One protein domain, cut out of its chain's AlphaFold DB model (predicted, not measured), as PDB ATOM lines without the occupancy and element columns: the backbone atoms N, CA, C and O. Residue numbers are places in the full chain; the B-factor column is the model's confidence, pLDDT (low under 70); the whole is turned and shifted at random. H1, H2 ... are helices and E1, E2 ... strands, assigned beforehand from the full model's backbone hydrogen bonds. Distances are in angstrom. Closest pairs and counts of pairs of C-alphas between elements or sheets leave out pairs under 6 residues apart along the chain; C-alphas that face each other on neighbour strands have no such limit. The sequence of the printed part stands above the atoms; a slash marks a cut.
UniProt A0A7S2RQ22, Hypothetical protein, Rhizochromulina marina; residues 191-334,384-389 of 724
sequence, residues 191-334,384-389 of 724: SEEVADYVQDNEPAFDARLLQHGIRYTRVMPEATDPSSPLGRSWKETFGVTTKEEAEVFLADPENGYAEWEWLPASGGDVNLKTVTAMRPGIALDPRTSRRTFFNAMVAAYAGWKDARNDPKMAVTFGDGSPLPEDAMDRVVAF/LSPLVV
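What this domain is: This is residues 191 to 334 and 384 to 389 of the 724 residues of the protein "Hypothetical protein" of Rhizochromulina marina (UniProt A0A7S2RQ22). This is an elongated body with a strongly twisted sheet of four strands in one part and a cluster of three helices, H1, H2 and H7, at one end. H4 packs over the long hairpin of E2 and E3, and H5 covers the short edge strand E4 on the same face, while the link of residues 277 to 296 runs out to Thr 288 at the helix cluster's end and folds back. The printed part has 150 residues, with seven named helices and four named strands in the order H1 H2 E1 H3 H4 E2 E3 H5 H6 E4 H7, and its class is mixed, helices and strands. The sheet's order is E2 E3 E1 E4, all antiparallel. The whole is compact, with a radius of gyration of the C-alphas of 16.6 A, and spans 50 by 31 by 25 A.

Where its parts are: Start in the sheet, at C-alpha 257 at (22.774, 108.437, 10.723), where E2 begins; it runs through residues 257 to 264 over 20.7 A. E3, residues 270 to 276, comes back over 19.4 A. Look earlier for E1, residues 214 to 220 and 19.6 A long, and later for E4, residues 315 to 317. The printed part begins with H1, residues 191 to 201, at C-alpha 191 at (43.509, 99.220, 20.033); it is 15.4 A long. H2, residues 203 to 212, measures 14.1 A. H3 holds residues 234 to 238, H4 residues 243 to 251 over 12.1 A, H5 residues 297 to 303 and H6 residues 311 to 314. H7, residues 325 to 334, runs 14.2 A to C-alpha 334 at (41.058, 90.103, 27.268).

How they stand to each other: Look first at the hairpin of E2 and E3, 161 degrees between directions, where N 261 and O 273 are 2.8 A apart, within hydrogen-bond range. E1 is the antiparallel neighbour of E3, with N 218 and O 274 at 2.9 A. Its pairing is staggered: residues 217 to 220 pair with E3 and residues 214 to 216 with E4, where N 215 and O 316 are 2.9 A apart. E1, H3 H4 and E2 form a split strand-helix-strand unit, two strands running the same way with E3 between them, and its crossover is right-handed. H4 and H5 lie on the same face and form two layers with the sheet. H4 is over E2 and E3 at a height over the sheet of 9.9 A, and H5 is over E4 at 8.7 A. H6 is on the opposite face, over none of the strands. H3 touches H4, with the closest C-alphas, those of Phe 238 and Ala 246, 6.7 A apart; H3 only grazes the sheet, and so does H2. Going outward, H5 and H7 only just touch, with 3 pairs of C-alphas within 8 A, the closest being Val 298 and Val 332 at 6.9 A. H7 touches H1 at a steep tilt of 53 degrees, with the C-alphas of Val 198 and Val 331 closest at 7.0 A. H1 and H2 only just touch, only at the corner, with 3 pairs within 8 A, Gln 199 and Asp 206 closest at 5.5 A. H1 and H4 are apart. In H1, H2, H3, H4, H5 and H7 every O i to N i+4 pair is within hydrogen-bond range; H6 is too short for such a pair.

The domain as a whole: The two C-alphas farthest apart are those of Gly 267 and Thr 288, at 52.1 A. Find the cut after Phe 334: residues 335 to 383 are not printed, and C-alphas 334 and 384 are 28.2 A apart. The links E1 to H3 and E3 to H5 are long. The mean pLDDT of the printed part is 86.5, and residues 229, 286, 289 and 384 to 389 are under 70.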
ATOM      1  N   SER A 191      44.543  99.718  20.945       94.88
ATOM      2  CA  SER A 191      43.509  99.220  20.033       94.88
ATOM      3  C   SER A 191      44.030  98.119  19.102       94.88
ATOM      4  O   SER A 191      43.257  97.258  18.687       94.88
ATOM      5  N   GLU A 192      45.328  98.132  18.779       92.88
ATOM      6  CA  GLU A 192      45.989  97.086  17.983       92.88
ATOM      7  C   GLU A 192      46.016  95.734  18.701       92.88
ATOM      8  O   GLU A 192      45.722  94.722  18.079       92.88
ATOM      9  N   GLU A 193      46.265  95.700  20.015       94.25
ATOM     10  CA  GLU A 193      46.308  94.431  20.753       94.25
ATOM     11  C   GLU A 193      44.927  93.773  20.804       94.25
ATOM     12  O   GLU A 193      44.819  92.549  20.761       94.25
ATOM     13  N   VAL A 194      43.870  94.585  20.867       96.38
ATOM     14  CA  VAL A 194      42.486  94.099  20.830       96.38
ATOM     15  C   VAL A 194      42.135  93.582  19.438       96.38
ATOM     16  O   VAL A 194      41.552  92.508  19.318       96.38
ATOM     17  N   ALA A 195      42.521  94.304  18.381       94.81
ATOM     18  CA  ALA A 195      42.291  93.866  17.007       94.81
ATOM     19  C   ALA A 195      43.045  92.564  16.677       94.81
ATOM     20  O   ALA A 195      42.455  91.652  16.099       94.81
ATOM     21  N   ASP A 196      44.307  92.451  17.095       92.69
ATOM     22  CA  ASP A 196      45.114  91.238  16.937       92.69
ATOM     23  C   ASP A 196      44.507  90.068  17.723       92.69
ATOM     24  O   ASP A 196      44.415  88.955  17.212       92.69
ATOM     25  N   TYR A 197      44.019  90.307  18.947       96.00
ATOM     26  CA  TYR A 197      43.334  89.272  19.718       96.00
ATOM     27  C   TYR A 197      42.088  88.747  19.000       96.00
ATOM     28  O   TYR A 197      41.917  87.530  18.901       96.00
ATOM     29  N   VAL A 198      41.241  89.642  18.479       96.44
ATOM     30  CA  VAL A 198      40.033  89.274  17.723       96.44
ATOM     31  C   VAL A 198      40.399  88.474  16.475       96.44
ATOM     32  O   VAL A 198      39.767  87.457  16.203       96.44
ATOM     33  N   GLN A 199      41.449  88.867  15.755       93.31
ATOM     34  CA  GLN A 199      41.945  88.116  14.602       93.31
ATOM     35  C   GLN A 199      42.398  86.702  14.968       93.31
ATOM     36  O   GLN A 199      42.003  85.732  14.320       93.31
ATOM     37  N   ASP A 200      43.252  86.605  15.986       91.50
ATOM     38  CA  ASP A 200      43.954  85.376  16.336       91.50
ATOM     39  C   ASP A 200      43.018  84.370  17.031       91.50
ATOM     40  O   ASP A 200      43.177  83.160  16.864       91.50
ATOM     41  N   ASN A 201      42.037  84.857  17.802       95.69
ATOM     42  CA  ASN A 201      41.202  84.028  18.681       95.69
ATOM     43  C   ASN A 201      39.735  83.950  18.237       95.69
ATOM     44  O   ASN A 201      39.070  82.961  18.530       95.69
ATOM     45  N   GLU A 202      39.236  84.941  17.493       95.50
ATOM     46  CA  GLU A 202      37.850  85.008  17.011       95.50
ATOM     47  C   GLU A 202      37.774  85.227  15.482       95.50
ATOM     48  O   GLU A 202      37.063  86.121  15.016       95.50
ATOM     49  N   PRO A 203      38.450  84.418  14.642       89.75
ATOM     50  CA  PRO A 203      38.614  84.708  13.212       89.75
ATOM     51  C   PRO A 203      37.289  84.791  12.434       89.75
ATOM     52  O   PRO A 203      37.174  85.540  11.465       89.75
ATOM     53  N   ALA A 204      36.263  84.047  12.859       91.75
ATOM     54  CA  ALA A 204      34.927  84.144  12.271       91.75
ATOM     55  C   ALA A 204      34.238  85.471  12.627       91.75
ATOM     56  O   ALA A 204      33.544  86.051  11.792       91.75
ATOM     57  N   PHE A 205      34.438  85.960  13.854       95.25
ATOM     58  CA  PHE A 205      33.941  87.264  14.272       95.25
ATOM     59  C   PHE A 205      34.679  88.380  13.528       95.25
ATOM     60  O   PHE A 205      34.030  89.250  12.949       95.25
ATOM     61  N   ASP A 206      36.010  88.288  13.452       92.88
ATOM     62  CA  ASP A 206      36.870  89.215  12.714       92.88
ATOM     63  C   ASP A 206      36.428  89.358  11.253       92.88
ATOM     64  O   ASP A 206      36.151  90.460  10.777       92.88
ATOM     65  N   ALA A 207      36.256  88.232  10.554       84.88
ATOM     66  CA  ALA A 207      35.811  88.216   9.165       84.88
ATOM     67  C   ALA A 207      34.459  88.922   8.976       84.88
ATOM     68  O   ALA A 207      34.284  89.678   8.019       84.88
ATOM     69  N   ARG A 208      33.512  88.726   9.904       92.31
ATOM     70  CA  ARG A 208      32.211  89.404   9.844       92.31
ATOM     71  C   ARG A 208      32.309  90.895  10.145       92.31
ATOM     72  O   ARG A 208      31.627  91.668   9.477       92.31
ATOM     73  N   LEU A 209      33.155  91.316  11.089       91.19
ATOM     74  CA  LEU A 209      33.403  92.738  11.357       91.19
ATOM     75  C   LEU A 209      34.013  93.442  10.140       91.19
ATOM     76  O   LEU A 209      33.625  94.569   9.835       91.19
ATOM     77  N   LEU A 210      34.923  92.777   9.428       83.94
ATOM     78  CA  LEU A 210      35.525  93.283   8.189       83.94
ATOM     79  C   LEU A 210      34.515  93.340   7.035       83.94
ATOM     80  O   LEU A 210      34.534  94.271   6.234       83.94
ATOM     81  N   GLN A 211      33.629  92.349   6.942       83.62
ATOM     82  CA  GLN A 211      32.645  92.262   5.865       83.62
ATOM     83  C   GLN A 211      31.471  93.230   6.047       83.62
ATOM     84  O   GLN A 211      31.021  93.838   5.078       83.62
ATOM     85  N   HIS A 212      30.941  93.330   7.265       85.94
ATOM     86  CA  HIS A 212      29.671  94.003   7.530       85.94
ATOM     87  C   HIS A 212      29.811  95.267   8.372       85.94
ATOM     88  O   HIS A 212      28.838  96.008   8.495       85.94
ATOM     89  N   GLY A 213      30.970  95.518   8.986       92.00
ATOM     90  CA  GLY A 213      31.097  96.571   9.988       92.00
ATOM     91  C   GLY A 213      30.083  96.405  11.126       92.00
ATOM     92  O   GLY A 213      29.589  95.309  11.401       92.00
ATOM     93  N   ILE A 214      29.754  97.517  11.772       94.50
ATOM     94  CA  ILE A 214      28.805  97.611  12.881       94.50
ATOM     95  C   ILE A 214      27.904  98.838  12.749       94.50
ATOM     96  O   ILE A 214      28.226  99.793  12.039       94.50
ATOM     97  N   ARG A 215      26.779  98.830  13.460       93.81
ATOM     98  CA  ARG A 215      25.887  99.985  13.640       93.81
ATOM     99  C   ARG A 215      25.478 100.097  15.098       93.81
ATOM    100  O   ARG A 215      25.391  99.085  15.792       93.81
ATOM    101  N   TYR A 216      25.203 101.319  15.540       93.44
ATOM    102  CA  TYR A 216      24.729 101.593  16.892       93.44
ATOM    103  C   TYR A 216      23.271 102.008  16.864       93.44
ATOM    104  O   TYR A 216      22.896 102.871  16.071       93.44
ATOM    105  N   THR A 217      22.483 101.439  17.773       92.50
ATOM    106  CA  THR A 217      21.098 101.837  18.014       92.50
ATOM    107  C   THR A 217      21.004 102.506  19.374       92.50
ATOM    108  O   THR A 217      21.478 101.967  20.374       92.50
ATOM    109  N   ARG A 218      20.369 103.677  19.432       91.19
ATOM    110  CA  ARG A 218      20.126 104.393  20.688       91.19
ATOM    111  C   ARG A 218      18.720 104.966  20.722       91.19
ATOM    112  O   ARG A 218      18.278 105.551  19.740       91.19
ATOM    113  N   VAL A 219      18.053 104.841  21.864       92.50
ATOM    114  CA  VAL A 219      16.762 105.460  22.172       92.50
ATOM    115  C   VAL A 219      16.982 106.565  23.201       92.50
ATOM    116  O   VAL A 219      17.365 106.299  24.343       92.50
ATOM    117  N   MET A 220      16.758 107.810  22.788       92.06
ATOM    118  CA  MET A 220      16.974 109.017  23.587       92.06
ATOM    119  C   MET A 220      15.646 109.615  24.062       92.06
ATOM    120  O   MET A 220      14.698 109.674  23.273       92.06
ATOM    121  N   PRO A 221      15.558 110.092  25.316       91.56
ATOM    122  CA  PRO A 221      14.371 110.781  25.810       91.56
ATOM    123  C   PRO A 221      14.234 112.206  25.277       91.56
ATOM    124  O   PRO A 221      15.196 112.800  24.787       91.56
ATOM    125  N   GLU A 222      13.044 112.782  25.434       91.88
ATOM    126  CA  GLU A 222      12.804 114.203  25.164       91.88
ATOM    127  C   GLU A 222      13.454 115.137  26.188       91.88
ATOM    128  O   GLU A 222      13.961 116.195  25.816       91.88
ATOM    129  N   ALA A 223      13.478 114.734  27.458       89.56
ATOM    130  CA  ALA A 223      14.106 115.467  28.552       89.56
ATOM    131  C   ALA A 223      15.269 114.664  29.142       89.56
ATOM    132  O   ALA A 223      15.195 113.439  29.251       89.56
ATOM    133  N   THR A 224      16.349 115.356  29.511       86.06
ATOM    134  CA  THR A 224      17.551 114.702  30.031       86.06
ATOM    135  C   THR A 224      17.271 114.039  31.380       86.06
ATOM    136  O   THR A 224      16.786 114.670  32.316       86.06
ATOM    137  N   ASP A 225      17.599 112.755  31.464       81.50
ATOM    138  CA  ASP A 225      17.437 111.896  32.630       81.50
ATOM    139  C   ASP A 225      18.794 111.715  33.336       81.50
ATOM    140  O   ASP A 225      19.620 110.913  32.900       81.50
ATOM    141  N   PRO A 226      19.059 112.436  34.438       74.44
ATOM    142  CA  PRO A 226      20.354 112.389  35.114       74.44
ATOM    143  C   PRO A 226      20.625 111.057  35.832       74.44
ATOM    144  O   PRO A 226      21.733 110.855  36.323       74.44
ATOM    145  N   SER A 227      19.636 110.159  35.928       74.38
ATOM    146  CA  SER A 227      19.791 108.852  36.574       74.38
ATOM    147  C   SER A 227      20.298 107.759  35.629       74.38
ATOM    148  O   SER A 227      20.764 106.720  36.098       74.38
ATOM    149  N   SER A 228      20.245 107.990  34.311       74.38
ATOM    150  CA  SER A 228      20.702 107.039  33.294       74.38
ATOM    151  C   SER A 228      22.076 107.430  32.732       74.38
ATOM    152  O   SER A 228      22.279 108.591  32.364       74.38
ATOM    153  N   PRO A 229      23.004 106.468  32.542       67.69
ATOM    154  CA  PRO A 229      24.272 106.715  31.847       67.69
ATOM    155  C   PRO A 229      24.082 107.129  30.376       67.69
ATOM    156  O   PRO A 229      24.995 107.686  29.768       67.69
ATOM    157  N   LEU A 230      22.894 106.890  29.807       76.50
ATOM    158  CA  LEU A 230      22.489 107.296  28.461       76.50
ATOM    159  C   LEU A 230      21.421 108.391  28.452       76.50
ATOM    160  O   LEU A 230      20.866 108.676  27.391       76.50
ATOM    161  N   GLY A 231      21.123 109.006  29.594       78.56
ATOM    162  CA  GLY A 231      19.924 109.819  29.761       78.56
ATOM    163  C   GLY A 231      19.918 111.174  29.058       78.56
ATOM    164  O   GLY A 231      18.907 111.863  29.138       78.56
ATOM    165  N   ARG A 232      20.991 111.575  28.360       84.62
ATOM    166  CA  ARG A 232      21.010 112.815  27.568       84.62
ATOM    167  C   ARG A 232      19.885 112.807  26.526       84.62
ATOM    168  O   ARG A 232      19.735 111.839  25.780       84.62
ATOM    169  N   SER A 233      19.103 113.883  26.486       89.88
ATOM    170  CA  SER A 233      17.970 114.014  25.563       89.88
ATOM    171  C   SER A 233      18.397 114.154  24.103       89.88
ATOM    172  O   SER A 233      19.517 114.583  23.810       89.88
ATOM    173  N   TRP A 234      17.491 113.856  23.166       91.62
ATOM    174  CA  TRP A 234      17.739 114.114  21.742       91.62
ATOM    175  C   TRP A 234      17.897 115.612  21.441       91.62
ATOM    176  O   TRP A 234      18.733 115.981  20.618       91.62
ATOM    177  N   LYS A 235      17.178 116.478  22.170       90.62
ATOM    178  CA  LYS A 235      17.296 117.943  22.073       90.62
ATOM    179  C   LYS A 235      18.713 118.410  22.382       90.62
ATOM    180  O   LYS A 235      19.342 119.092  21.580       90.62
ATOM    181  N   GLU A 236      19.257 117.981  23.518       86.25
ATOM    182  CA  GLU A 236      20.626 118.332  23.901       86.25
ATOM    183  C   GLU A 236      21.680 117.639  23.040       86.25
ATOM    184  O   GLU A 236      22.744 118.217  22.831       86.25
ATOM    185  N   THR A 237      21.425 116.410  22.584       85.81
ATOM    186  CA  THR A 237      22.376 115.638  21.766       85.81
ATOM    187  C   THR A 237      22.585 116.287  20.402       85.81
ATOM    188  O   THR A 237      23.726 116.410  19.966       85.81
ATOM    189  N   PHE A 238      21.510 116.753  19.761       86.19
ATOM    190  CA  PHE A 238      21.575 117.378  18.436       86.19
ATOM    191  C   PHE A 238      21.608 118.909  18.478       86.19
ATOM    192  O   PHE A 238      21.822 119.551  17.457       86.19
ATOM    193  N   GLY A 239      21.436 119.516  19.657       86.44
ATOM    194  CA  GLY A 239      21.390 120.972  19.800       86.44
ATOM    195  C   GLY A 239      20.151 121.590  19.148       86.44
ATOM    196  O   GLY A 239      20.234 122.678  18.585       86.44
ATOM    197  N   VAL A 240      19.023 120.884  19.221       89.62
ATOM    198  CA  VAL A 240      17.746 121.217  18.576       89.62
ATOM    199  C   VAL A 240      16.632 121.337  19.611       89.62
ATOM    200  O   VAL A 240      16.758 120.870  20.744       89.62
ATOM    201  N   THR A 241      15.519 121.950  19.227       91.69
ATOM    202  CA  THR A 241      14.360 122.163  20.104       91.69
ATOM    203  C   THR A 241      13.095 121.465  19.621       91.69
ATOM    204  O   THR A 241      12.249 121.121  20.453       91.69
ATOM    205  N   THR A 242      12.977 121.198  18.317       93.19
ATOM    206  CA  THR A 242      11.797 120.568  17.704       93.19
ATOM    207  C   THR A 242      12.127 119.258  16.986       93.19
ATOM    208  O   THR A 242      13.289 118.952  16.713       93.19
ATOM    209  N   LYS A 243      11.092 118.463  16.675       94.56
ATOM    210  CA  LYS A 243      11.249 117.212  15.917       94.56
ATOM    211  C   LYS A 243      11.750 117.478  14.505       94.56
ATOM    212  O   LYS A 243      12.607 116.757  14.019       94.56
ATOM    213  N   GLU A 244      11.240 118.532  13.885       95.19
ATOM    214  CA  GLU A 244      11.571 118.921  12.520       95.19
ATOM    215  C   GLU A 244      13.051 119.313  12.415       95.19
ATOM    216  O   GLU A 244      13.738 118.902  11.484       95.19
ATOM    217  N   GLU A 245      13.578 120.046  13.402       94.38
ATOM    218  CA  GLU A 245      15.008 120.367  13.482       94.38
ATOM    219  C   GLU A 245      15.864 119.105  13.667       94.38
ATOM    220  O   GLU A 245      16.911 118.971  13.031       94.38
ATOM    221  N   ALA A 246      15.412 118.159  14.501       93.00
ATOM    222  CA  ALA A 246      16.095 116.879  14.684       93.00
ATOM    223  C   ALA A 246      16.112 116.051  13.387       93.00
ATOM    224  O   ALA A 246      17.140 115.485  13.038       93.00
ATOM    225  N   GLU A 247      15.003 116.002  12.650       94.56
ATOM    226  CA  GLU A 247      14.909 115.290  11.371       94.56
ATOM    227  C   GLU A 247      15.811 115.907  10.300       94.56
ATOM    228  O   GLU A 247      16.461 115.166   9.569       94.56
ATOM    229  N   VAL A 248      15.917 117.240  10.241       92.25
ATOM    230  CA  VAL A 248      16.872 117.923   9.349       92.25
ATOM    231  C   VAL A 248      18.309 117.535   9.691       92.25
ATOM    232  O   VAL A 248      19.081 117.226   8.787       92.25
ATOM    233  N   PHE A 249      18.663 117.503  10.979       89.50
ATOM    234  CA  PHE A 249      19.989 117.069  11.422       89.50
ATOM    235  C   PHE A 249      20.270 115.608  11.033       89.50
ATOM    236  O   PHE A 249      21.331 115.302  10.497       89.50
ATOM    237  N   LEU A 250      19.323 114.700  11.275       90.25
ATOM    238  CA  LEU A 250      19.485 113.265  11.003       90.25
ATOM    239  C   LEU A 250      19.510 112.932   9.508       90.25
ATOM    240  O   LEU A 250      20.149 111.958   9.117       90.25
ATOM    241  N   ALA A 251      18.818 113.723   8.685       89.56
ATOM    242  CA  ALA A 251      18.770 113.544   7.239       89.56
ATOM    243  C   ALA A 251      20.061 113.970   6.528       89.56
ATOM    244  O   ALA A 251      20.266 113.573   5.380       89.56
ATOM    245  N   ASP A 252      20.916 114.763   7.178       84.62
ATOM    246  CA  ASP A 252      22.219 115.137   6.641       84.62
ATOM    247  C   ASP A 252      23.193 113.939   6.716       84.62
ATOM    248  O   ASP A 252      23.552 113.498   7.819       84.62
ATOM    249  N   PRO A 253      23.654 113.398   5.570       77.38
ATOM    250  CA  PRO A 253      24.580 112.270   5.548       77.38
ATOM    251  C   PRO A 253      25.895 112.543   6.290       77.38
ATOM    252  O   PRO A 253      26.514 111.597   6.785       77.38
ATOM    253  N   GLU A 254      26.316 113.809   6.406       76.56
ATOM    254  CA  GLU A 254      27.536 114.191   7.128       76.56
ATOM    255  C   GLU A 254      27.437 113.912   8.633       76.56
ATOM    256  O   GLU A 254      28.458 113.690   9.285       76.56
ATOM    257  N   ASN A 255      26.226 113.815   9.190       81.50
ATOM    258  CA  ASN A 255      26.005 113.504  10.605       81.50
ATOM    259  C   ASN A 255      26.022 111.992  10.897       81.50
ATOM    260  O   ASN A 255      26.100 111.574  12.052       81.50
ATOM    261  N   GLY A 256      26.032 111.145   9.860       84.88
ATOM    262  CA  GLY A 256      26.331 109.718   9.993       84.88
ATOM    263  C   GLY A 256      25.216 108.858  10.593       84.88
ATOM    264  O   GLY A 256      25.510 107.843  11.234       84.88
ATOM    265  N   TYR A 257      23.954 109.228  10.368       89.88
ATOM    266  CA  TYR A 257      22.774 108.437  10.723       89.88
ATOM    267  C   TYR A 257      22.158 107.784   9.483       89.88
ATOM    268  O   TYR A 257      22.217 108.336   8.388       89.88
ATOM    269  N   ALA A 258      21.608 106.580   9.646       87.69
ATOM    270  CA  ALA A 258      20.966 105.835   8.561       87.69
ATOM    271  C   ALA A 258      19.453 105.727   8.746       87.69
ATOM    272  O   ALA A 258      18.712 105.772   7.768       87.69
ATOM    273  N   GLU A 259      18.993 105.556   9.987       94.19
ATOM    274  CA  GLU A 259      17.580 105.325  10.289       94.19
ATOM    275  C   GLU A 259      17.199 106.040  11.587       94.19
ATOM    276  O   GLU A 259      18.008 106.145  12.515       94.19
ATOM    277  N   TRP A 260      15.958 106.514  11.679       96.38
ATOM    278  CA  TRP A 260      15.402 107.059  12.915       96.38
ATOM    279  C   TRP A 260      13.895 106.829  13.016       96.38
ATOM    280  O   TRP A 260      13.195 106.689  12.016       96.38
ATOM    281  N   GLU A 261      13.399 106.770  14.249       96.50
ATOM    282  CA  GLU A 261      12.006 106.466  14.566       96.50
ATOM    283  C   GLU A 261      11.569 107.216  15.834       96.50
ATOM    284  O   GLU A 261      12.217 107.133  16.881       96.50
ATOM    285  N   TRP A 262      10.448 107.938  15.757       96.12
ATOM    286  CA  TRP A 262       9.818 108.560  16.922       96.12
ATOM    287  C   TRP A 262       8.945 107.545  17.659       96.12
ATOM    288  O   TRP A 262       8.003 106.994  17.092       96.12
ATOM    289  N   LEU A 263       9.224 107.342  18.942       94.12
ATOM    290  CA  LEU A 263       8.529 106.387  19.798       94.12
ATOM    291  C   LEU A 263       7.675 107.124  20.842       94.12
ATOM    292  O   LEU A 263       8.144 108.102  21.434       94.12
ATOM    293  N   PRO A 264       6.441 106.669  21.122       90.19
ATOM    294  CA  PRO A 264       5.627 107.253  22.181       90.19
ATOM    295  C   PRO A 264       6.272 107.018  23.554       90.19
ATOM    296  O   PRO A 264       6.737 105.914  23.847       90.19
ATOM    297  N   ALA A 265       6.271 108.040  24.409       85.00
ATOM    298  CA  ALA A 265       6.666 107.937  25.809       85.00
ATOM    299  C   ALA A 265       5.482 108.246  26.745       85.00
ATOM    300  O   ALA A 265       4.405 108.688  26.333       85.00
ATOM    301  N   SER A 266       5.654 107.960  28.034       77.06
ATOM    302  CA  SER A 266       4.653 108.257  29.062       77.06
ATOM    303  C   SER A 266       4.415 109.764  29.191       77.06
ATOM    304  O   SER A 266       5.368 110.531  29.213       77.06
ATOM    305  N   GLY A 267       3.157 110.182  29.351       75.00
ATOM    306  CA  GLY A 267       2.816 111.583  29.635       75.00
ATOM    307  C   GLY A 267       2.687 112.501  28.412       75.00
ATOM    308  O   GLY A 267       2.438 113.685  28.599       75.00
ATOM    309  N   GLY A 268       2.782 111.969  27.187       74.75
ATOM    310  CA  GLY A 268       2.670 112.747  25.944       74.75
ATOM    311  C   GLY A 268       4.011 113.135  25.315       74.75
ATOM    312  O   GLY A 268       4.015 113.639  24.192       74.75
ATOM    313  N   ASP A 269       5.120 112.847  25.998       85.00
ATOM    314  CA  ASP A 269       6.484 113.024  25.495       85.00
ATOM    315  C   ASP A 269       6.821 112.015  24.383       85.00
ATOM    316  O   ASP A 269       6.147 110.990  24.199       85.00
ATOM    317  N   VAL A 270       7.915 112.272  23.662       92.06
ATOM    318  CA  VAL A 270       8.446 111.356  22.643       92.06
ATOM    319  C   VAL A 270       9.903 110.961  22.856       92.06
ATOM    320  O   VAL A 270      10.788 111.786  23.071       92.06
ATOM    321  N   ASN A 271      10.181 109.673  22.692       94.12
ATOM    322  CA  ASN A 271      11.548 109.189  22.565       94.12
ATOM    323  C   ASN A 271      11.953 109.181  21.087       94.12
ATOM    324  O   ASN A 271      11.120 108.993  20.202       94.12
ATOM    325  N   LEU A 272      13.244 109.335  20.825       94.88
ATOM    326  CA  LEU A 272      13.813 109.225  19.488       94.88
ATOM    327  C   LEU A 272      14.775 108.047  19.443       94.88
ATOM    328  O   LEU A 272      15.788 108.036  20.146       94.88
ATOM    329  N   LYS A 273      14.461 107.062  18.608       95.19
ATOM    330  CA  LYS A 273      15.364 105.972  18.263       95.19
ATOM    331  C   LYS A 273      16.178 106.371  17.040       95.19
ATOM    332  O   LYS A 273      15.610 106.804  16.047       95.19
ATOM    333  N   THR A 274      17.489 106.187  17.097       93.62
ATOM    334  CA  THR A 274      18.415 106.445  15.988       93.62
ATOM    335  C   THR A 274      19.297 105.236  15.742       93.62
ATOM    336  O   THR A 274      19.753 104.616  16.707       93.62
ATOM    337  N   VAL A 275      19.591 104.961  14.476       93.19
ATOM    338  CA  VAL A 275      20.571 103.972  14.028       93.19
ATOM    339  C   VAL A 275      21.645 104.691  13.221       93.19
ATOM    340  O   VAL A 275      21.342 105.423  12.275       93.19
ATOM    341  N   THR A 276      22.908 104.504  13.594       91.88
ATOM    342  CA  THR A 276      24.024 105.102  12.851       91.88
ATOM    343  C   THR A 276      24.165 104.468  11.470       91.88
ATOM    344  O   THR A 276      23.807 103.306  11.257       91.88
ATOM    345  N   ALA A 277      24.788 105.191  10.543       88.94
ATOM    346  CA  ALA A 277      25.380 104.576   9.364       88.94
ATOM    347  C   ALA A 277      26.378 103.476   9.768       88.94
ATOM    348  O   ALA A 277      26.857 103.420  10.909       88.94
ATOM    349  N   MET A 278      26.676 102.579   8.828       88.81
ATOM    350  CA  MET A 278      27.661 101.519   9.035       88.81
ATOM    351  C   MET A 278      29.028 102.127   9.377       88.81
ATOM    352  O   MET A 278      29.530 102.996   8.666       88.81
ATOM    353  N   ARG A 279      29.637 101.637  10.456       87.81
ATOM    354  CA  ARG A 279      30.991 101.982  10.900       87.81
ATOM    355  C   ARG A 279      31.889 100.743  10.858       87.81
ATOM    356  O   ARG A 279      31.382  99.631  11.012       87.81
ATOM    357  N   PRO A 280      33.209 100.885  10.671       87.88
ATOM    358  CA  PRO A 280      34.123  99.755  10.787       87.88
ATOM    359  C   PRO A 280      34.077  99.146  12.196       87.88
ATOM    360  O   PRO A 280      34.077  99.869  13.189       87.88
ATOM    361  N   GLY A 281      34.056  97.814  12.286       89.19
ATOM    362  CA  GLY A 281      34.308  97.109  13.549       89.19
ATOM    363  C   GLY A 281      35.806  96.981  13.834       89.19
ATOM    364  O   GLY A 281      36.250  97.175  14.960       89.19
ATOM    365  N   ILE A 282      36.581  96.728  12.779       91.12
ATOM    366  CA  ILE A 282      38.040  96.819  12.751       91.12
ATOM    367  C   ILE A 282      38.415  97.764  11.616       91.12
ATOM    368  O   ILE A 282      37.853  97.673  10.523       91.12
ATOM    369  N   ALA A 283      39.379  98.642  11.860       83.69
ATOM    370  CA  ALA A 283      39.929  99.525  10.842       83.69
ATOM    371  C   ALA A 283      41.454  99.402  10.765       83.69
ATOM    372  O   ALA A 283      42.075  98.682  11.547       83.69
ATOM    373  N   LEU A 284      42.060 100.115   9.821       77.38
ATOM    374  CA  LEU A 284      43.502 100.343   9.776       77.38
ATOM    375  C   LEU A 284      43.790 101.803  10.125       77.38
ATOM    376  O   LEU A 284      43.221 102.703   9.503       77.38
ATOM    377  N   ASP A 285      44.696 102.047  11.069       76.50
ATOM    378  CA  ASP A 285      45.225 103.393  11.274       76.50
ATOM    379  C   ASP A 285      46.185 103.729  10.111       76.50
ATOM    380  O   ASP A 285      47.169 103.014   9.884       76.50
ATOM    381  N   PRO A 286      45.924 104.791   9.330       62.09
ATOM    382  CA  PRO A 286      46.689 105.083   8.118       62.09
ATOM    383  C   PRO A 286      48.105 105.599   8.399       62.09
ATOM    384  O   PRO A 286      48.944 105.589   7.499       62.09
ATOM    385  N   ARG A 287      48.391 106.033   9.630       74.00
ATOM    386  CA  ARG A 287      49.699 106.573  10.029       74.00
ATOM    387  C   ARG A 287      50.662 105.448  10.391       74.00
ATOM    388  O   ARG A 287      51.829 105.493  10.023       74.00
ATOM    389  N   THR A 288      50.162 104.418  11.064       70.19
ATOM    390  CA  THR A 288      50.949 103.274  11.542       70.19
ATOM    391  C   THR A 288      50.797 102.025  10.671       70.19
ATOM    392  O   THR A 288      51.611 101.112  10.767       70.19
ATOM    393  N   SER A 289      49.781 101.971   9.798       68.44
ATOM    394  CA  SER A 289      49.355 100.763   9.066       68.44
ATOM    395  C   SER A 289      48.957  99.597   9.967       68.44
ATOM    396  O   SER A 289      48.997  98.449   9.528       68.44
ATOM    397  N   ARG A 290      48.610  99.865  11.224       78.56
ATOM    398  CA  ARG A 290      48.241  98.821  12.174       78.56
ATOM    399  C   ARG A 290      46.735  98.700  12.273       78.56
ATOM    400  O   ARG A 290      46.004  99.674  12.070       78.56
ATOM    401  N   ARG A 291      46.268  97.483  12.550       88.00
ATOM    402  CA  ARG A 291      44.850  97.237  12.807       88.00
ATOM    403  C   ARG A 291      44.450  97.996  14.066       88.00
ATOM    404  O   ARG A 291      45.221  98.068  15.015       88.00
ATOM    405  N   THR A 292      43.254  98.563  14.078       90.81
ATOM    406  CA  THR A 292      42.714  99.259  15.242       90.81
ATOM    407  C   THR A 292      41.288  98.805  15.512       90.81
ATOM    408  O   THR A 292      40.441  98.774  14.615       90.81
ATOM    409  N   PHE A 293      41.023  98.465  16.770       95.56
ATOM    410  CA  PHE A 293      39.685  98.266  17.317       95.56
ATOM    411  C   PHE A 293      39.017  99.623  17.625       95.56
ATOM    412  O   PHE A 293      38.560  99.862  18.736       95.56
ATOM    413  N   PHE A 294      39.018 100.551  16.656       93.25
ATOM    414  CA  PHE A 294      38.472 101.901  16.825       93.25
ATOM    415  C   PHE A 294      36.945 101.878  16.768       93.25
ATOM    416  O   PHE A 294      36.350 101.974  15.694       93.25
ATOM    417  N   ASN A 295      36.301 101.699  17.916       93.12
ATOM    418  CA  ASN A 295      34.849 101.645  18.023       93.12
ATOM    419  C   ASN A 295      34.387 101.850  19.485       93.12
ATOM    420  O   ASN A 295      35.176 102.005  20.417       93.12
ATOM    421  N   ALA A 296      33.071 101.857  19.690       91.12
ATOM    422  CA  ALA A 296      32.415 101.867  20.996       91.12
ATOM    423  C   ALA A 296      31.610 100.573  21.232       91.12
ATOM    424  O   ALA A 296      30.654 100.561  22.007       91.12
ATOM    425  N   MET A 297      31.976  99.477  20.557       92.88
ATOM    426  CA  MET A 297      31.228  98.216  20.552       92.88
ATOM    427  C   MET A 297      31.108  97.630  21.959       92.88
ATOM    428  O   MET A 297      30.013  97.284  22.391       92.88
ATOM    429  N   VAL A 298      32.215  97.591  22.704       92.12
ATOM    430  CA  VAL A 298      32.245  97.107  24.093       92.12
ATOM    431  C   VAL A 298      31.429  98.009  25.019       92.12
ATOM    432  O   VAL A 298      30.697  97.508  25.868       92.12
ATOM    433  N   ALA A 299      31.494  99.329  24.844       89.12
ATOM    434  CA  ALA A 299      30.694 100.255  25.640       89.12
ATOM    435  C   ALA A 299      29.192 100.131  25.375       89.12
ATOM    436  O   ALA A 299      28.414 100.183  26.327       89.12
ATOM    437  N   ALA A 300      28.786  99.916  24.123       88.88
ATOM    438  CA  ALA A 300      27.394  99.645  23.787       88.88
ATOM    439  C   ALA A 300      26.937  98.289  24.347       88.88
ATOM    440  O   ALA A 300      25.960  98.221  25.089       88.88
ATOM    441  N   TYR A 301      27.703  97.231  24.084       88.00
ATOM    442  CA  TYR A 301      27.391  95.872  24.524       88.00
ATOM    443  C   TYR A 301      27.343  95.719  26.054       88.00
ATOM    444  O   TYR A 301      26.468  95.039  26.578       88.00
ATOM    445  N   ALA A 302      28.259  96.349  26.793       82.69
ATOM    446  CA  ALA A 302      28.343  96.185  28.246       82.69
ATOM    447  C   ALA A 302      27.625  97.291  29.039       82.69
ATOM    448  O   ALA A 302      27.224  97.065  30.179       82.69
ATOM    449  N   GLY A 303      27.501  98.497  28.475       76.00
ATOM    450  CA  GLY A 303      27.150  99.703  29.232       76.00
ATOM    451  C   GLY A 303      25.889 100.434  28.779       76.00
ATOM    452  O   GLY A 303      25.375 101.258  29.537       76.00
ATOM    453  N   TRP A 304      25.357 100.171  27.580       79.38
ATOM    454  CA  TRP A 304      24.183 100.888  27.065       79.38
ATOM    455  C   TRP A 304      22.883 100.233  27.521       79.38
ATOM    456  O   TRP A 304      22.119  99.685  26.730       79.38
ATOM    457  N   LYS A 305      22.648 100.291  28.832       83.06
ATOM    458  CA  LYS A 305      21.495  99.675  29.479       83.06
ATOM    459  C   LYS A 305      20.717 100.695  30.294       83.06
ATOM    460  O   LYS A 305      21.216 101.222  31.284       83.06
ATOM    461  N   ASP A 306      19.465 100.910  29.914       81.69
ATOM    462  CA  ASP A 306      18.467 101.584  30.741       81.69
ATOM    463  C   ASP A 306      17.057 101.084  30.381       81.69
ATOM    464  O   ASP A 306      16.907 100.106  29.655       81.69
ATOM    465  N   ALA A 307      16.004 101.725  30.894       83.62
ATOM    466  CA  ALA A 307      14.627 101.320  30.594       83.62
ATOM    467  C   ALA A 307      14.247 101.429  29.099       83.62
ATOM    468  O   ALA A 307      13.206 100.907  28.703       83.62
ATOM    469  N   ARG A 308      15.051 102.123  28.280       87.81
ATOM    470  CA  ARG A 308      14.802 102.404  26.857       87.81
ATOM    471  C   ARG A 308      15.744 101.630  25.929       87.81
ATOM    472  O   ARG A 308      15.400 101.425  24.768       87.81
ATOM    473  N   ASN A 309      16.921 101.239  26.416       86.62
ATOM    474  CA  ASN A 309      17.995 100.653  25.619       86.62
ATOM    475  C   ASN A 309      18.355  99.253  26.132       86.62
ATOM    476  O   ASN A 309      18.726  99.085  27.295       86.62
ATOM    477  N   ASP A 310      18.273  98.267  25.236       84.38
ATOM    478  CA  ASP A 310      18.791  96.918  25.462       84.38
ATOM    479  C   ASP A 310      20.237  96.836  24.943       84.38
ATOM    480  O   ASP A 310      20.443  96.989  23.733       84.38
ATOM    481  N   PRO A 311      21.237  96.565  25.802       79.56
ATOM    482  CA  PRO A 311      22.635  96.465  25.389       79.56
ATOM    483  C   PRO A 311      22.876  95.443  24.267       79.56
ATOM    484  O   PRO A 311      23.761  95.649  23.438       79.56
ATOM    485  N   LYS A 312      22.063  94.377  24.178       78.31
ATOM    486  CA  LYS A 312      22.203  93.344  23.135       78.31
ATOM    487  C   LYS A 312      21.861  93.844  21.733       78.31
ATOM    488  O   LYS A 312      22.352  93.295  20.751       78.31
ATOM    489  N   MET A 313      21.027  94.878  21.647       84.75
ATOM    490  CA  MET A 313      20.609  95.504  20.389       84.75
ATOM    491  C   MET A 313      21.178  96.918  20.221       84.75
ATOM    492  O   MET A 313      20.996  97.534  19.171       84.75
ATOM    493  N   ALA A 314      21.883  97.430  21.233       89.94
ATOM    494  CA  ALA A 314      22.560  98.722  21.195       89.94
ATOM    495  C   ALA A 314      23.688  98.756  20.152       89.94
ATOM    496  O   ALA A 314      24.013  99.823  19.627       89.94
ATOM    497  N   VAL A 315      24.261  97.595  19.823       93.56
ATOM    498  CA  VAL A 315      25.218  97.425  18.731       93.56
ATOM    499  C   VAL A 315      24.961  96.113  17.990       93.56
ATOM    500  O   VAL A 315      24.787  95.058  18.596       93.56
ATOM    501  N   THR A 316      24.945  96.182  16.665       94.44
ATOM    502  CA  THR A 316      24.759  95.034  15.766       94.44
ATOM    503  C   THR A 316      25.812  95.068  14.664       94.44
ATOM    504  O   THR A 316      26.484  96.085  14.469       94.44
ATOM    505  N   PHE A 317      25.936  93.991  13.887       94.06
ATOM    506  CA  PHE A 317      26.616  94.074  12.593       94.06
ATOM    507  C   PHE A 317      25.896  95.071  11.673       94.06
ATOM    508  O   PHE A 317      24.725  95.407  11.886       94.06
ATOM    509  N   GLY A 318      26.577  95.547  10.629       89.44
ATOM    510  CA  GLY A 318      25.977  96.494   9.684       89.44
ATOM    511  C   GLY A 318      24.834  95.931   8.836       89.44
ATOM    512  O   GLY A 318      24.116  96.714   8.220       89.44
ATOM    513  N   ASP A 319      24.633  94.611   8.839       88.00
ATOM    514  CA  ASP A 319      23.460  93.932   8.271       88.00
ATOM    515  C   ASP A 319      22.271  93.834   9.257       88.00
ATOM    516  O   ASP A 319      21.230  93.281   8.910       88.00
ATOM    517  N   GLY A 320      22.418  94.360  10.480       89.25
ATOM    518  CA  GLY A 320      21.406  94.344  11.541       89.25
ATOM    519  C   GLY A 320      21.396  93.079  12.407       89.25
ATOM    520  O   GLY A 320      20.648  93.016  13.382       89.25
ATOM    521  N   SER A 321      22.215  92.071  12.097       92.38
ATOM    522  CA  SER A 321      22.295  90.851  12.907       92.38
ATOM    523  C   SER A 321      23.056  91.077  14.228       92.38
ATOM    524  O   SER A 321      23.975  91.900  14.281       92.38
ATOM    525  N   PRO A 322      22.701  90.361  15.313       93.00
ATOM    526  CA  PRO A 322      23.339  90.541  16.616       93.00
ATOM    527  C   PRO A 322      24.808  90.100  16.602       93.00
ATOM    528  O   PRO A 322      25.202  89.200  15.850       93.00
ATOM    529  N   LEU A 323      25.613  90.721  17.466       94.19
ATOM    530  CA  LEU A 323      26.993  90.300  17.701       94.19
ATOM    531  C   LEU A 323      27.032  88.976  18.496       94.19
ATOM    532  O   LEU A 323      26.153  88.738  19.325       94.19
ATOM    533  N   PRO A 324      28.038  88.110  18.278       94.06
ATOM    534  CA  PRO A 324      28.200  86.880  19.053       94.06
ATOM    535  C   PRO A 324      28.582  87.177  20.517       94.06
ATOM    536  O   PRO A 324      29.710  87.586  20.784       94.06
ATOM    537  N   GLU A 325      27.659  86.928  21.457       92.19
ATOM    538  CA  GLU A 325      27.829  87.196  22.905       92.19
ATOM    539  C   GLU A 325      29.111  86.563  23.468       92.19
ATOM    540  O   GLU A 325      29.945  87.255  24.045       92.19
ATOM    541  N   ASP A 326      29.341  85.275  23.195       94.06
ATOM    542  CA  ASP A 326      30.515  84.551  23.696       94.06
ATOM    543  C   ASP A 326      31.852  85.163  23.238       94.06
ATOM    544  O   ASP A 326      32.835  85.147  23.980       94.06
ATOM    545  N   ALA A 327      31.914  85.680  22.006       94.88
ATOM    546  CA  ALA A 327      33.122  86.324  21.491       94.88
ATOM    547  C   ALA A 327      33.304  87.712  22.118       94.88
ATOM    548  O   ALA A 327      34.414  88.067  22.507       94.88
ATOM    549  N   MET A 328      32.213  88.472  22.277       94.56
ATOM    550  CA  MET A 328      32.237  89.767  22.960       94.56
ATOM    551  C   MET A 328      32.709  89.637  24.409       94.56
ATOM    552  O   MET A 328      33.583  90.392  24.829       94.56
ATOM    553  N   ASP A 329      32.209  88.647  25.147       94.56
ATOM    554  CA  ASP A 329      32.613  88.392  26.531       94.56
ATOM    555  C   ASP A 329      34.113  88.062  26.631       94.56
ATOM    556  O   ASP A 329      34.802  88.557  27.528       94.56
ATOM    557  N   ARG A 330      34.654  87.287  25.679       96.81
ATOM    558  CA  ARG A 330      36.095  86.984  25.612       96.81
ATOM    559  C   ARG A 330      36.943  88.202  25.254       96.81
ATOM    560  O   ARG A 330      37.982  88.408  25.879       96.81
ATOM    561  N   VAL A 331      36.489  89.048  24.327       96.31
ATOM    562  CA  VAL A 331      37.153  90.326  24.011       96.31
ATOM    563  C   VAL A 331      37.177  91.236  25.239       96.31
ATOM    564  O   VAL A 331      38.231  91.762  25.591       96.31
ATOM    565  N   VAL A 332      36.053  91.378  25.945       95.19
ATOM    566  CA  VAL A 332      35.968  92.168  27.185       95.19
ATOM    567  C   VAL A 332      36.916  91.616  28.254       95.19
ATOM    568  O   VAL A 332      37.654  92.387  28.872       95.19
ATOM    569  N   ALA A 333      36.952  90.295  28.445       96.44
ATOM    570  CA  ALA A 333      37.866  89.650  29.384       96.44
ATOM    571  C   ALA A 333      39.340  89.919  29.033       96.44
ATOM    572  O   ALA A 333      40.106  90.325  29.909       96.44
ATOM    573  N   PHE A 334      39.716  89.784  27.758       96.75
ATOM    574  CA  PHE A 334      41.058  90.103  27.268       96.75
ATOM    575  C   PHE A 334      41.427  91.567  27.530       96.75
ATOM    576  O   PHE A 334      42.498  91.857  28.066       96.75
ATOM    577  N   LEU A 384      42.023 112.030   8.845       43.59
ATOM    578  CA  LEU A 384      42.258 110.757   8.155       43.59
ATOM    579  C   LEU A 384      41.307 109.689   8.700       43.59
ATOM    580  O   LEU A 384      41.654 109.035   9.671       43.59
ATOM    581  N   SER A 385      40.113 109.486   8.152       40.59
ATOM    582  CA  SER A 385      39.207 108.429   8.645       40.59
ATOM    583  C   SER A 385      39.899 107.046   8.702       40.59
ATOM    584  O   SER A 385      40.660 106.714   7.791       40.59
ATOM    585  N   PRO A 386      39.678 106.221   9.750       38.38
ATOM    586  CA  PRO A 386      40.219 104.861   9.801       38.38
ATOM    587  C   PRO A 386      39.797 104.051   8.564       38.38
ATOM    588  O   PRO A 386      38.617 104.028   8.211       38.38
ATOM    589  N   LEU A 387      40.748 103.393   7.895       38.16
ATOM    590  CA  LEU A 387      40.495 102.720   6.614       38.16
ATOM    591  C   LEU A 387      39.667 101.443   6.820       38.16
ATOM    592  O   LEU A 387      39.978 100.632   7.697       38.16
ATOM    593  N   VAL A 388      38.655 101.231   5.972       38.59
ATOM    594  CA  VAL A 388      37.881  99.980   5.912       38.59
ATOM    595  C   VAL A 388      38.775  98.879   5.340       38.59
ATOM    596  O   VAL A 388      39.215  98.957   4.194       38.59
ATOM    597  N   VAL A 389      39.048  97.843   6.131       35.97
ATOM    598  CA  VAL A 389      39.801  96.665   5.682       35.97
ATOM    599  C   VAL A 389      38.805  95.648   5.124       35.97
ATOM    600  O   VAL A 389      37.903  95.216   5.834       35.97
TER     601      VAL A 389